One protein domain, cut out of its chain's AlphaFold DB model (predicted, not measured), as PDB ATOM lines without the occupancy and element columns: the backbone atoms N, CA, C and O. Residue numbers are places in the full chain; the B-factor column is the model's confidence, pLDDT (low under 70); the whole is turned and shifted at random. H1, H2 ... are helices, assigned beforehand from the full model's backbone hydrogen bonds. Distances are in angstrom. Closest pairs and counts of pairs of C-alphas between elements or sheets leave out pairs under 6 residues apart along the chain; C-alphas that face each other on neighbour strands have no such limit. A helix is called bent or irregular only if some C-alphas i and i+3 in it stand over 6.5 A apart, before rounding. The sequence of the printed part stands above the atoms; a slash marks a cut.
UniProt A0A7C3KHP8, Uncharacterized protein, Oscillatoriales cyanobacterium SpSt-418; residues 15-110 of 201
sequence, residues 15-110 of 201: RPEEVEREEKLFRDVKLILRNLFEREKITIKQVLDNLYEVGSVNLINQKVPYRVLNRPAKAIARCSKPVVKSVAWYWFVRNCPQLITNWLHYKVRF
ATOM      1  N   ARG A  15      42.084 -42.290  48.751       77.25
ATOM      2  CA  ARG A  15      43.253 -41.989  49.590       77.25
ATOM      3  C   ARG A  15      43.315 -40.480  49.860       77.25
ATOM      4  O   ARG A  15      42.967 -39.701  48.972       77.25
ATOM      5  N   PRO A  16      43.820 -40.034  51.022       69.00
ATOM      6  CA  PRO A  16      43.917 -38.603  51.335       69.00
ATOM      7  C   PRO A  16      44.737 -37.819  50.293       69.00
ATOM      8  O   PRO A  16      44.372 -36.706  49.926       69.00
ATOM      9  N   GLU A  17      45.777 -38.433  49.720       72.94
ATOM     10  CA  GLU A  17      46.582 -37.833  48.642       72.94
ATOM     11  C   GLU A  17      45.831 -37.669  47.309       72.94
ATOM     12  O   GLU A  17      46.203 -36.844  46.472       72.94
ATOM     13  N   GLU A  18      44.821 -38.502  47.050       73.75
ATOM     14  CA  GLU A  18      43.982 -38.407  45.849       73.75
ATOM     15  C   GLU A  18      42.971 -37.269  46.014       73.75
ATOM     16  O   GLU A  18      42.788 -36.481  45.089       73.75
ATOM     17  N   VAL A  19      42.412 -37.103  47.217       74.62
ATOM     18  CA  VAL A  19      41.509 -35.991  47.553       74.62
ATOM     19  C   VAL A  19      42.229 -34.642  47.452       74.62
ATOM     20  O   VAL A  19      41.724 -33.720  46.814       74.62
ATOM     21  N   GLU A  20      43.444 -34.526  47.994       76.25
ATOM     22  CA  GLU A  20      44.205 -33.272  47.924       76.25
ATOM     23  C   GLU A  20      44.610 -32.915  46.480       76.25
ATOM     24  O   GLU A  20      44.598 -31.744  46.084       76.25
ATOM     25  N   ARG A  21      44.941 -33.926  45.661       77.50
ATOM     26  CA  ARG A  21      45.205 -33.742  44.226       77.50
ATOM     27  C   ARG A  21      43.956 -33.289  43.479       77.50
ATOM     28  O   ARG A  21      44.047 -32.353  42.687       77.50
ATOM     29  N   GLU A  22      42.804 -33.894  43.750       78.38
ATOM     30  CA  GLU A  22      41.528 -33.483  43.161       78.38
ATOM     31  C   GLU A  22      41.217 -32.021  43.478       78.38
ATOM     32  O   GLU A  22      40.913 -31.246  42.573       78.38
ATOM     33  N   GLU A  23      41.370 -31.597  44.731       80.88
ATOM     34  CA  GLU A  23      41.131 -30.205  45.107       80.88
ATOM     35  C   GLU A  23      42.056 -29.214  44.389       80.88
ATOM     36  O   GLU A  23      41.604 -28.141  43.983       80.88
ATOM     37  N   LYS A  24      43.342 -29.554  44.220       82.00
ATOM     38  CA  LYS A  24      44.295 -28.729  43.455       82.00
ATOM     39  C   LYS A  24      43.838 -28.586  42.005       82.00
ATOM     40  O   LYS A  24      43.711 -27.466  41.522       82.00
ATOM     41  N   LEU A  25      43.472 -29.697  41.365       82.12
ATOM     42  CA  LEU A  25      42.961 -29.696  39.995       82.12
ATOM     43  C   LEU A  25      41.671 -28.874  39.865       82.12
ATOM     44  O   LEU A  25      41.533 -28.089  38.931       82.12
ATOM     45  N   PHE A  26      40.739 -28.978  40.816       78.75
ATOM     46  CA  PHE A  26      39.507 -28.182  40.792       78.75
ATOM     47  C   PHE A  26      39.757 -26.685  41.021       78.75
ATOM     48  O   PHE A  26      39.080 -25.850  40.412       78.75
ATOM     49  N   ARG A  27      40.737 -26.321  41.860       82.50
ATOM     50  CA  ARG A  27      41.175 -24.923  42.011       82.50
ATOM     51  C   ARG A  27      41.757 -24.383  40.705       82.50
ATOM     52  O   ARG A  27      41.385 -23.278  40.302       82.50
ATOM     53  N   ASP A  28      42.574 -25.173  40.019       86.00
ATOM     54  CA  ASP A  28      43.166 -24.795  38.733       86.00
ATOM     55  C   ASP A  28      42.099 -24.649  37.641       86.00
ATOM     56  O   ASP A  28      42.066 -23.639  36.937       86.00
ATOM     57  N   VAL A  29      41.144 -25.582  37.558       85.38
ATOM     58  CA  VAL A  29      40.000 -25.495  36.632       85.38
ATOM     59  C   VAL A  29      39.200 -24.212  36.863       85.38
ATOM     60  O   VAL A  29      38.870 -23.507  35.908       85.38
ATOM     61  N   LYS A  30      38.924 -23.861  38.123       83.69
ATOM     62  CA  LYS A  30      38.220 -22.617  38.473       83.69
ATOM     63  C   LYS A  30      38.987 -21.377  38.007       83.69
ATOM     64  O   LYS A  30      38.366 -20.412  37.549       83.69
ATOM     65  N   LEU A  31      40.313 -21.384  38.133       86.69
ATOM     66  CA  LEU A  31      41.177 -20.287  37.699       86.69
ATOM     67  C   LEU A  31      41.194 -20.158  36.172       86.69
ATOM     68  O   LEU A  31      41.038 -19.053  35.652       86.69
ATOM     69  N   ILE A  32      41.291 -21.277  35.452       88.06
ATOM     70  CA  ILE A  32      41.217 -21.310  33.986       88.06
ATOM     71  C   ILE A  32      39.863 -20.779  33.507       88.06
ATOM     72  O   ILE A  32      39.830 -19.919  32.630       88.06
ATOM     73  N   LEU A  33      38.756 -21.215  34.116       83.31
ATOM     74  CA  LEU A  33      37.416 -20.717  33.787       83.31
ATOM     75  C   LEU A  33      37.302 -19.206  33.981       83.31
ATOM     76  O   LEU A  33      36.761 -18.511  33.126       83.31
ATOM     77  N   ARG A  34      37.827 -18.680  35.093       81.75
ATOM     78  CA  ARG A  34      37.841 -17.236  35.341       81.75
ATOM     79  C   ARG A  34      38.618 -16.496  34.255       81.75
ATOM     80  O   ARG A  34      38.092 -15.538  33.693       81.75
ATOM     81  N   ASN A  35      39.822 -16.963  33.936       84.88
ATOM     82  CA  ASN A  35      40.657 -16.361  32.899       84.88
ATOM     83  C   ASN A  35      39.985 -16.417  31.521       84.88
ATOM     84  O   ASN A  35      40.046 -15.445  30.769       84.88
ATOM     85  N   LEU A  36      39.310 -17.521  31.198       86.25
ATOM     86  CA  LEU A  36      38.545 -17.665  29.962       86.25
ATOM     87  C   LEU A  36      37.391 -16.656  29.912       86.25
ATOM     88  O   LEU A  36      37.220 -15.961  28.915       86.25
ATOM     89  N   PHE A  37      36.650 -16.501  31.012       81.94
ATOM     90  CA  PHE A  37      35.535 -15.559  31.069       81.94
ATOM     91  C   PHE A  37      35.953 -14.088  31.027       81.94
ATOM     92  O   PHE A  37      35.228 -13.254  30.480       81.94
ATOM     93  N   GLU A  38      37.112 -13.753  31.585       80.69
ATOM     94  CA  GLU A  38      37.665 -12.402  31.495       80.69
ATOM     95  C   GLU A  38      38.145 -12.079  30.075       80.69
ATOM     96  O   GLU A  38      37.884 -10.977  29.584       80.69
ATOM     97  N   ARG A  39      38.771 -13.046  29.388       86.81
ATOM     98  CA  ARG A  39      39.231 -12.901  27.996       86.81
ATOM     99  C   ARG A  39      38.073 -12.836  27.002       86.81
ATOM    100  O   ARG A  39      38.065 -11.976  26.127       86.81
ATOM    101  N   GLU A  40      37.055 -13.676  27.167       88.50
ATOM    102  CA  GLU A  40      35.900 -13.760  26.261       88.50
ATOM    103  C   GLU A  40      34.692 -12.932  26.721       88.50
ATOM    104  O   GLU A  40      33.527 -13.254  26.471       88.50
ATOM    105  N   LYS A  41      34.954 -11.801  27.376       85.00
ATOM    106  CA  LYS A  41      33.917 -10.897  27.889       85.00
ATOM    107  C   LYS A  41      32.881 -10.492  26.836       85.00
ATOM    108  O   LYS A  41      31.707 -10.333  27.171       85.00
ATOM    109  N   ILE A  42      33.302 -10.287  25.588       87.38
ATOM    110  CA  ILE A  42      32.411  -9.871  24.493       87.38
ATOM    111  C   ILE A  42      31.443 -11.003  24.142       87.38
ATOM    112  O   ILE A  42      30.230 -10.795  24.174       87.38
ATOM    113  N   THR A  43      31.971 -12.201  23.900       86.88
ATOM    114  CA  THR A  43      31.196 -13.403  23.573       86.88
ATOM    115  C   THR A  43      30.180 -13.716  24.661       86.88
ATOM    116  O   THR A  43      29.005 -13.930  24.381       86.88
ATOM    117  N   ILE A  44      30.586 -13.650  25.930       85.69
ATOM    118  CA  ILE A  44      29.692 -13.923  27.061       85.69
ATOM    119  C   ILE A  44      28.594 -12.872  27.144       85.69
ATOM    120  O   ILE A  44      27.422 -13.216  27.267       85.69
ATOM    121  N   LYS A  45      28.934 -11.585  27.019       85.19
ATOM    122  CA  LYS A  45      27.921 -10.524  26.966       85.19
ATOM    123  C   LYS A  45      26.928 -10.732  25.826       85.19
ATOM    124  O   LYS A  45      25.766 -10.389  26.015       85.19
ATOM    125  N   GLN A  46      27.362 -11.275  24.689       84.94
ATOM    126  CA  GLN A  46      26.498 -11.616  23.560       84.94
ATOM    127  C   GLN A  46      25.614 -12.835  23.856       84.94
ATOM    128  O   GLN A  46      24.418 -12.790  23.589       84.94
ATOM    129  N   VAL A  47      26.153 -13.887  24.480       86.19
ATOM    130  CA  VAL A  47      25.365 -15.039  24.954       86.19
ATOM    131  C   VAL A  47      24.294 -14.591  25.949       86.19
ATOM    132  O   VAL A  47      23.139 -14.987  25.818       86.19
ATOM    133  N   LEU A  48      24.643 -13.724  26.905       85.44
ATOM    134  CA  LEU A  48      23.684 -13.150  27.852       85.44
ATOM    135  C   LEU A  48      22.617 -12.299  27.148       85.44
ATOM    136  O   LEU A  48      21.460 -12.337  27.558       85.44
ATOM    137  N   ASP A  49      22.988 -11.548  26.109       83.38
ATOM    138  CA  ASP A  49      22.047 -10.742  25.320       83.38
ATOM    139  C   ASP A  49      21.028 -11.636  24.604       83.38
ATOM    140  O   ASP A  49      19.820 -11.458  24.754       83.38
ATOM    141  N   ASN A  50      21.518 -12.667  23.912       82.69
ATOM    142  CA  ASN A  50      20.690 -13.638  23.201       82.69
ATOM    143  C   ASN A  50      19.777 -14.405  24.168       82.69
ATOM    144  O   ASN A  50      18.589 -14.585  23.904       82.69
ATOM    145  N   LEU A  51      20.315 -14.821  25.319       84.31
ATOM    146  CA  LEU A  51      19.556 -15.521  26.352       84.31
ATOM    147  C   LEU A  51      18.460 -14.632  26.941       84.31
ATOM    148  O   LEU A  51      17.343 -15.093  27.167       84.31
ATOM    149  N   TYR A  52      18.759 -13.356  27.174       82.00
ATOM    150  CA  TYR A  52      17.774 -12.400  27.652       82.00
ATOM    151  C   TYR A  52      16.676 -12.149  26.614       82.00
ATOM    152  O   TYR A  52      15.496 -12.084  26.960       82.00
ATOM    153  N   GLU A  53      17.033 -12.041  25.338       79.38
ATOM    154  CA  GLU A  53      16.081 -11.795  24.256       79.38
ATOM    155  C   GLU A  53      15.101 -12.960  24.079       79.38
ATOM    156  O   GLU A  53      13.886 -12.756  24.099       79.38
ATOM    157  N   VAL A  54      15.608 -14.193  24.027       78.50
ATOM    158  CA  VAL A  54      14.770 -15.398  23.929       78.50
ATOM    159  C   VAL A  54      14.002 -15.643  25.233       78.50
ATOM    160  O   VAL A  54      12.803 -15.927  25.214       78.50
ATOM    161  N   GLY A  55      14.669 -15.487  26.379       77.81
ATOM    162  CA  GLY A  55      14.096 -15.731  27.699       77.81
ATOM    163  C   GLY A  55      12.976 -14.758  28.050       77.81
ATOM    164  O   GLY A  55      11.931 -15.182  28.531       77.81
ATOM    165  N   SER A  56      13.144 -13.465  27.766       76.31
ATOM    166  CA  SER A  56      12.112 -12.459  28.034       76.31
ATOM    167  C   SER A  56      10.864 -12.685  27.184       76.31
ATOM    168  O   SER A  56       9.755 -12.651  27.715       76.31
ATOM    169  N   VAL A  57      11.011 -12.992  25.892       77.38
ATOM    170  CA  VAL A  57       9.866 -13.283  25.017       77.38
ATOM    171  C   VAL A  57       9.143 -14.552  25.466       77.38
ATOM    172  O   VAL A  57       7.916 -14.534  25.568       77.38
ATOM    173  N   ASN A  58       9.878 -15.620  25.790       80.31
ATOM    174  CA  ASN A  58       9.284 -16.886  26.215       80.31
ATOM    175  C   ASN A  58       8.593 -16.772  27.586       80.31
ATOM    176  O   ASN A  58       7.453 -17.207  27.748       80.31
ATOM    177  N   LEU A  59       9.233 -16.104  28.552       78.38
ATOM    178  CA  LEU A  59       8.674 -15.865  29.885       78.38
ATOM    179  C   LEU A  59       7.405 -15.007  29.816       78.38
ATOM    180  O   LEU A  59       6.418 -15.312  30.483       78.38
ATOM    181  N   ILE A  60       7.409 -13.945  29.002       75.81
ATOM    182  CA  ILE A  60       6.232 -13.087  28.819       75.81
ATOM    183  C   ILE A  60       5.100 -13.879  28.165       75.81
ATOM    184  O   ILE A  60       3.959 -13.769  28.601       75.81
ATOM    185  N   ASN A  61       5.401 -14.697  27.157       74.81
ATOM    186  CA  ASN A  61       4.380 -15.473  26.462       74.81
ATOM    187  C   ASN A  61       3.752 -16.556  27.358       74.81
ATOM    188  O   ASN A  61       2.552 -16.790  27.277       74.81
ATOM    189  N   GLN A  62       4.541 -17.179  28.239       75.12
ATOM    190  CA  GLN A  62       4.054 -18.213  29.156       75.12
ATOM    191  C   GLN A  62       3.319 -17.635  30.375       75.12
ATOM    192  O   GLN A  62       2.349 -18.221  30.847       75.12
ATOM    193  N   LYS A  63       3.783 -16.499  30.912       73.31
ATOM    194  CA  LYS A  63       3.311 -15.958  32.198       73.31
ATOM    195  C   LYS A  63       2.275 -14.843  32.055       73.31
ATOM    196  O   LYS A  63       1.574 -14.539  33.015       73.31
ATOM    197  N   VAL A  64       2.159 -14.241  30.869       60.12
ATOM    198  CA  VAL A  64       1.194 -13.177  30.571       60.12
ATOM    199  C   VAL A  64       0.258 -13.638  29.447       60.12
ATOM    200  O   VAL A  64       0.445 -13.260  28.288       60.12
ATOM    201  N   PRO A  65      -0.785 -14.425  29.772       62.31
ATOM    202  CA  PRO A  65      -1.757 -14.884  28.776       62.31
ATOM    203  C   PRO A  65      -2.603 -13.729  28.207       62.31
ATOM    204  O   PRO A  65      -3.161 -13.829  27.115       62.31
ATOM    205  N   TYR A  66      -2.679 -12.595  28.913       63.94
ATOM    206  CA  TYR A  66      -3.464 -11.435  28.493       63.94
ATOM    207  C   TYR A  66      -2.728 -10.559  27.468       63.94
ATOM    208  O   TYR A  66      -1.712  -9.919  27.755       63.94
ATOM    209  N   ARG A  67      -3.325 -10.438  26.275       61.94
ATOM    210  CA  ARG A  67      -2.826  -9.654  25.124       61.94
ATOM    211  C   ARG A  67      -2.530  -8.183  25.462       61.94
ATOM    212  O   ARG A  67      -1.630  -7.588  24.871       61.94
ATOM    213  N   VAL A  68      -3.248  -7.624  26.438       58.41
ATOM    214  CA  VAL A  68      -3.143  -6.228  26.903       58.41
ATOM    215  C   VAL A  68      -1.936  -5.978  27.816       58.41
ATOM    216  O   VAL A  68      -1.336  -4.911  27.727       58.41
ATOM    217  N   LEU A  69      -1.510  -6.962  28.622       62.06
ATOM    218  CA  LEU A  69      -0.283  -6.865  29.434       62.06
ATOM    219  C   LEU A  69       0.979  -7.267  28.652       62.06
ATOM    220  O   LEU A  69       2.093  -6.933  29.047       62.06
ATOM    221  N   ASN A  70       0.822  -7.941  27.514       67.75
ATOM    222  CA  ASN A  70       1.942  -8.413  26.700       67.75
ATOM    223  C   ASN A  70       2.766  -7.240  26.112       67.75
ATOM    224  O   ASN A  70       3.991  -7.303  26.026       67.75
ATOM    225  N   ARG A  71       2.115  -6.114  25.774       67.19
ATOM    226  CA  ARG A  71       2.795  -4.890  25.302       67.19
ATOM    227  C   ARG A  71       3.624  -4.180  26.384       67.19
ATOM    228  O   ARG A  71       4.808  -3.965  26.124       67.19
ATOM    229  N   PRO A  72       3.083  -3.841  27.573       59.88
ATOM    230  CA  PRO A  72       3.888  -3.244  28.635       59.88
ATOM    231  C   PRO A  72       4.947  -4.213  29.167       59.88
ATOM    232  O   PRO A  72       6.060  -3.777  29.418       59.88
ATOM    233  N   ALA A  73       4.687  -5.523  29.238       65.50
ATOM    234  CA  ALA A  73       5.709  -6.502  29.623       65.50
ATOM    235  C   ALA A  73       6.886  -6.538  28.628       65.50
ATOM    236  O   ALA A  73       8.046  -6.519  29.039       65.50
ATOM    237  N   LYS A  74       6.607  -6.499  27.316       72.25
ATOM    238  CA  LYS A  74       7.648  -6.365  26.281       72.25
ATOM    239  C   LYS A  74       8.384  -5.028  26.372       72.25
ATOM    240  O   LYS A  74       9.590  -4.992  26.150       72.25
ATOM    241  N   ALA A  75       7.689  -3.940  26.704       63.81
ATOM    242  CA  ALA A  75       8.309  -2.633  26.907       63.81
ATOM    243  C   ALA A  75       9.222  -2.626  28.142       63.81
ATOM    244  O   ALA A  75      10.360  -2.189  28.039       63.81
ATOM    245  N   ILE A  76       8.787  -3.199  29.266       63.69
ATOM    246  CA  ILE A  76       9.588  -3.339  30.489       63.69
ATOM    247  C   ILE A  76      10.815  -4.214  30.226       63.69
ATOM    248  O   ILE A  76      11.919  -3.839  30.615       63.69
ATOM    249  N   ALA A  77      10.667  -5.330  29.505       72.44
ATOM    250  CA  ALA A  77      11.802  -6.160  29.104       72.44
ATOM    251  C   ALA A  77      12.795  -5.395  28.208       72.44
ATOM    252  O   ALA A  77      14.008  -5.519  28.371       72.44
ATOM    253  N   ARG A  78      12.313  -4.544  27.297       68.50
ATOM    254  CA  ARG A  78      13.178  -3.709  26.447       68.50
ATOM    255  C   ARG A  78      13.851  -2.575  27.221       68.50
ATOM    256  O   ARG A  78      15.044  -2.357  27.046       68.50
ATOM    257  N   CYS A  79      13.127  -1.895  28.104       54.09
ATOM    258  CA  CYS A  79      13.646  -0.789  28.911       54.09
ATOM    259  C   CYS A  79      14.631  -1.261  29.990       54.09
ATOM    260  O   CYS A  79      15.587  -0.557  30.293       54.09
ATOM    261  N   SER A  80      14.445  -2.464  30.538       71.12
ATOM    262  CA  SER A  80      15.364  -3.053  31.524       71.12
ATOM    263  C   SER A  80      16.577  -3.752  30.897       71.12
ATOM    264  O   SER A  80      17.512  -4.087  31.624       71.12
ATOM    265  N   LYS A  81      16.632  -3.895  29.560       71.31
ATOM    266  CA  LYS A  81      17.723  -4.553  28.815       71.31
ATOM    267  C   LYS A  81      19.136  -4.089  29.234       71.31
ATOM    268  O   LYS A  81      19.944  -4.956  29.564       71.31
ATOM    269  N   PRO A  82      19.476  -2.782  29.311       75.94
ATOM    270  CA  PRO A  82      20.838  -2.359  29.671       75.94
ATOM    271  C   PRO A  82      21.187  -2.593  31.151       75.94
ATOM    272  O   PRO A  82      22.332  -2.920  31.482       75.94
ATOM    273  N   VAL A  83      20.201  -2.467  32.042       77.88
ATOM    274  CA  VAL A  83      20.386  -2.663  33.486       77.88
ATOM    275  C   VAL A  83      20.551  -4.147  33.791       77.88
ATOM    276  O   VAL A  83      21.529  -4.543  34.421       77.88
ATOM    277  N   VAL A  84      19.655  -4.985  33.263       76.88
ATOM    278  CA  VAL A  84      19.731  -6.441  33.405       76.88
ATOM    279  C   VAL A  84      21.013  -6.973  32.782       76.88
ATOM    280  O   VAL A  84      21.654  -7.815  33.392       76.88
ATOM    281  N   LYS A  85      21.466  -6.443  31.640       80.06
ATOM    282  CA  LYS A  85      22.754  -6.826  31.038       80.06
ATOM    283  C   LYS A  85      23.937  -6.569  31.974       80.06
ATOM    284  O   LYS A  85      24.814  -7.421  32.105       80.06
ATOM    285  N   SER A  86      23.954  -5.421  32.650       81.00
ATOM    286  CA  SER A  86      25.015  -5.072  33.606       81.00
ATOM    287  C   SER A  86      24.963  -5.941  34.865       81.00
ATOM    288  O   SER A  86      25.991  -6.458  35.302       81.00
ATOM    289  N   VAL A  87      23.762  -6.162  35.409       82.12
ATOM    290  CA  VAL A  87      23.544  -7.017  36.586       82.12
ATOM    291  C   VAL A  87      23.870  -8.477  36.277       82.12
ATOM    292  O   VAL A  87      24.580  -9.120  37.043       82.12
ATOM    293  N   ALA A  88      23.408  -8.993  35.140       82.75
ATOM    294  CA  ALA A  88      23.644 -10.364  34.715       82.75
ATOM    295  C   ALA A  88      25.132 -10.612  34.445       82.75
ATOM    296  O   ALA A  88      25.648 -11.644  34.858       82.75
ATOM    297  N   TRP A  89      25.852  -9.649  33.859       83.56
ATOM    298  CA  TRP A  89      27.311  -9.724  33.740       83.56
ATOM    299  C   TRP A  89      27.995  -9.796  35.111       83.56
ATOM    300  O   TRP A  89      28.828 -10.670  35.346       83.56
ATOM    301  N   TYR A  90      27.630  -8.904  36.034       84.94
ATOM    302  CA  TYR A  90      28.213  -8.881  37.375       84.94
ATOM    303  C   TYR A  90      27.932 -10.173  38.152       84.94
ATOM    304  O   TYR A  90      28.826 -10.730  38.790       84.94
ATOM    305  N   TRP A  91      26.703 -10.684  38.056       85.50
ATOM    306  CA  TRP A  91      26.316 -11.959  38.643       85.50
ATOM    307  C   TRP A  91      27.069 -13.128  38.001       85.50
ATOM    308  O   TRP A  91      27.568 -13.987  38.726       85.50
ATOM    309  N   PHE A  92      27.211 -13.136  36.673       83.12
ATOM    310  CA  PHE A  92      27.899 -14.190  35.931       83.12
ATOM    311  C   PHE A  92      29.374 -14.281  36.330       83.12
ATOM    312  O   PHE A  92      29.833 -15.350  36.712       83.12
ATOM    313  N   VAL A  93      30.104 -13.164  36.346       79.88
ATOM    314  CA  VAL A  93      31.529 -13.159  36.727       79.88
ATOM    315  C   VAL A  93      31.732 -13.603  38.180       79.88
ATOM    316  O   VAL A  93      32.699 -14.300  38.489       79.88
ATOM    317  N   ARG A  94      30.814 -13.235  39.082       78.94
ATOM    318  CA  ARG A  94      30.911 -13.593  40.504       78.94
ATOM    319  C   ARG A  94      30.552 -15.049  40.792       78.94
ATOM    320  O   ARG A  94      31.232 -15.684  41.595       78.94
ATOM    321  N   ASN A  95      29.508 -15.570  40.152       79.94
ATOM    322  CA  ASN A  95      28.891 -16.838  40.544       79.94
ATOM    323  C   ASN A  95      29.152 -17.970  39.544       79.94
ATOM    324  O   ASN A  95      29.389 -19.101  39.961       79.94
ATOM    325  N   CYS A  96      29.172 -17.691  38.238       78.44
ATOM    326  CA  CYS A  96      29.257 -18.720  37.198       78.44
ATOM    327  C   CYS A  96      30.484 -19.646  37.320       78.44
ATOM    328  O   CYS A  96      30.302 -20.862  37.233       78.44
ATOM    329  N   PRO A  97      31.707 -19.150  37.624       79.88
ATOM    330  CA  PRO A  97      32.860 -20.029  37.814       79.88
ATOM    331  C   PRO A  97      32.626 -21.055  38.925       79.88
ATOM    332  O   PRO A  97      33.020 -22.209  38.796       79.88
ATOM    333  N   GLN A  98      31.960 -20.655  40.012       77.69
ATOM    334  CA  GLN A  98      31.655 -21.562  41.116       77.69
ATOM    335  C   GLN A  98      30.533 -22.533  40.759       77.69
ATOM    336  O   GLN A  98      30.668 -23.721  41.031       77.69
ATOM    337  N   LEU A  99      29.465 -22.062  40.106       82.75
ATOM    338  CA  LEU A  99      28.360 -22.927  39.686       82.75
ATOM    339  C   LEU A  99      28.833 -24.019  38.726       82.75
ATOM    340  O   LEU A  99      28.473 -25.176  38.914       82.75
ATOM    341  N   ILE A 100      29.663 -23.675  37.737       81.56
ATOM    342  CA  ILE A 100      30.180 -24.660  36.781       81.56
ATOM    343  C   ILE A 100      31.118 -25.639  37.481       81.56
ATOM    344  O   ILE A 100      30.990 -26.839  37.270       81.56
ATOM    345  N   THR A 101      32.015 -25.157  38.347       80.00
ATOM    346  CA  THR A 101      32.940 -26.043  39.071       80.00
ATOM    347  C   THR A 101      32.178 -26.999  39.993       80.00
ATOM    348  O   THR A 101      32.469 -28.190  40.009       80.00
ATOM    349  N   ASN A 102      31.148 -26.520  40.696       80.38
ATOM    350  CA  ASN A 102      30.310 -27.342  41.571       80.38
ATOM    351  C   ASN A 102      29.446 -28.334  40.782       80.38
ATOM    352  O   ASN A 102      29.310 -29.486  41.185       80.38
ATOM    353  N   TRP A 103      28.878 -27.909  39.651       82.25
ATOM    354  CA  TRP A 103      28.124 -28.788  38.759       82.25
ATOM    355  C   TRP A 103      29.018 -29.876  38.159       82.25
ATOM    356  O   TRP A 103      28.644 -31.047  38.149       82.25
ATOM    357  N   LEU A 104      30.222 -29.507  37.717       79.62
ATOM    358  CA  LEU A 104      31.205 -30.444  37.186       79.62
ATOM    359  C   LEU A 104      31.650 -31.422  38.275       79.62
ATOM    360  O   LEU A 104      31.679 -32.622  38.041       79.62
ATOM    361  N   HIS A 105      31.894 -30.930  39.486       76.38
ATOM    362  CA  HIS A 105      32.203 -31.759  40.645       76.38
ATOM    363  C   HIS A 105      31.065 -32.740  40.973       76.38
ATOM    364  O   HIS A 105      31.326 -33.920  41.181       76.38
ATOM    365  N   TYR A 106      29.802 -32.299  40.940       80.50
ATOM    366  CA  TYR A 106      28.639 -33.178  41.114       80.50
ATOM    367  C   TYR A 106      28.544 -34.253  40.024       80.50
ATOM    368  O   TYR A 106      28.151 -35.378  40.302       80.50
ATOM    369  N   LYS A 107      28.911 -33.932  38.779       78.88
ATOM    370  CA  LYS A 107      28.891 -34.891  37.666       78.88
ATOM    371  C   LYS A 107      30.076 -35.856  37.661       78.88
ATOM    372  O   LYS A 107      29.925 -36.970  37.175       78.88
ATOM    373  N   VAL A 108      31.228 -35.432  38.174       79.31
ATOM    374  CA  VAL A 108      32.458 -36.239  38.256       79.31
ATOM    375  C   VAL A 108      32.475 -37.113  39.514       79.31
ATOM    376  O   VAL A 108      33.096 -38.175  39.518       79.31
ATOM    377  N   ARG A 109      31.755 -36.725  40.574       68.50
ATOM    378  CA  ARG A 109      31.435 -37.632  41.678       68.50
ATOM    379  C   ARG A 109      30.380 -38.628  41.204       68.50
ATOM    380  O   ARG A 109      29.187 -38.384  41.300       68.50
ATOM    381  N   PHE A 110      30.839 -39.767  40.700       64.31
ATOM    382  CA  PHE A 110      29.993 -40.916  40.363       64.31
ATOM    383  C   PHE A 110      29.401 -41.627  41.601       64.31
ATOM    384  O   PHE A 110      28.780 -42.677  41.455       64.31
TER     385      PHE A 110
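This is residues 15 to 110 of the 201 residues of an uncharacterized protein of Oscillatoriales cyanobacterium SpSt-418 (UniProt A0A7C3KHP8). What shape is this? It is a loose V of helices in two rows: H1 and H2 make one row, and the bent H3 folds back beside them, H3a along H2 and the later part of H3b along H1, with residues 15 to 21 sticking out at one tip. What is it made of? The 96 printed residues hold H1, H2 and H3 in that order and no named strand: all helix, only just loose, close to extended, with a radius of gyration of the C-alphas of 18.7 A and spans of 63 by 30 by 15 A.

Where is the longest helix? H3, residues 67 to 108, was assigned as one helix by its hydrogen bonds but is bent, with C-alphas 79 and 82 7.4 A apart. Its arms are H3a, residues 67 to 79, 19.1 A, and H3b, residues 82 to 108, 36.8 A, ending at C-alpha 108 (32.458, -36.239, 38.256). Is either arm irregular? H3b is, with C-alphas 94 and 97 7.2 A apart, and it has a kink of 49 degrees near residue 94. Where are the others? H2 is residues 41 to 63, 31.3 A; H1 is residues 16 to 39, 35.0 A, from C-alpha 16 (43.917, -38.603, 51.335).

What touches H3b? Its residues 93 to 101 touch H1 at a shallow tilt of 25 degrees, opposite ways, the closest C-alphas, of Lys 30 and Pro 97, 6.0 A apart. Its residues 85 to 89 touch H2, about perpendicular at 84 degrees, closest at the C-alphas of Lys 45 and Trp 89, 6.8 A. And H3a? It forms a helical hairpin with H2, the closest C-alphas, of Ser 56 and Ala 77, 6.4 A apart; H1 and H3a are apart. Are the backbones complete? In H1 and H2 every O i to N i+4 pair is within hydrogen-bond range; in H3a 7 of 9 and in H3b 21 of 23 are.

How far does it reach? The two C-alphas farthest apart, of Arg 15 and Val 68, are 62.8 A apart. Are there cuts or low confidence? The printed part has no cut, both links are tight, and pLDDT is under 70 in 17 residues, among them 64 to 73.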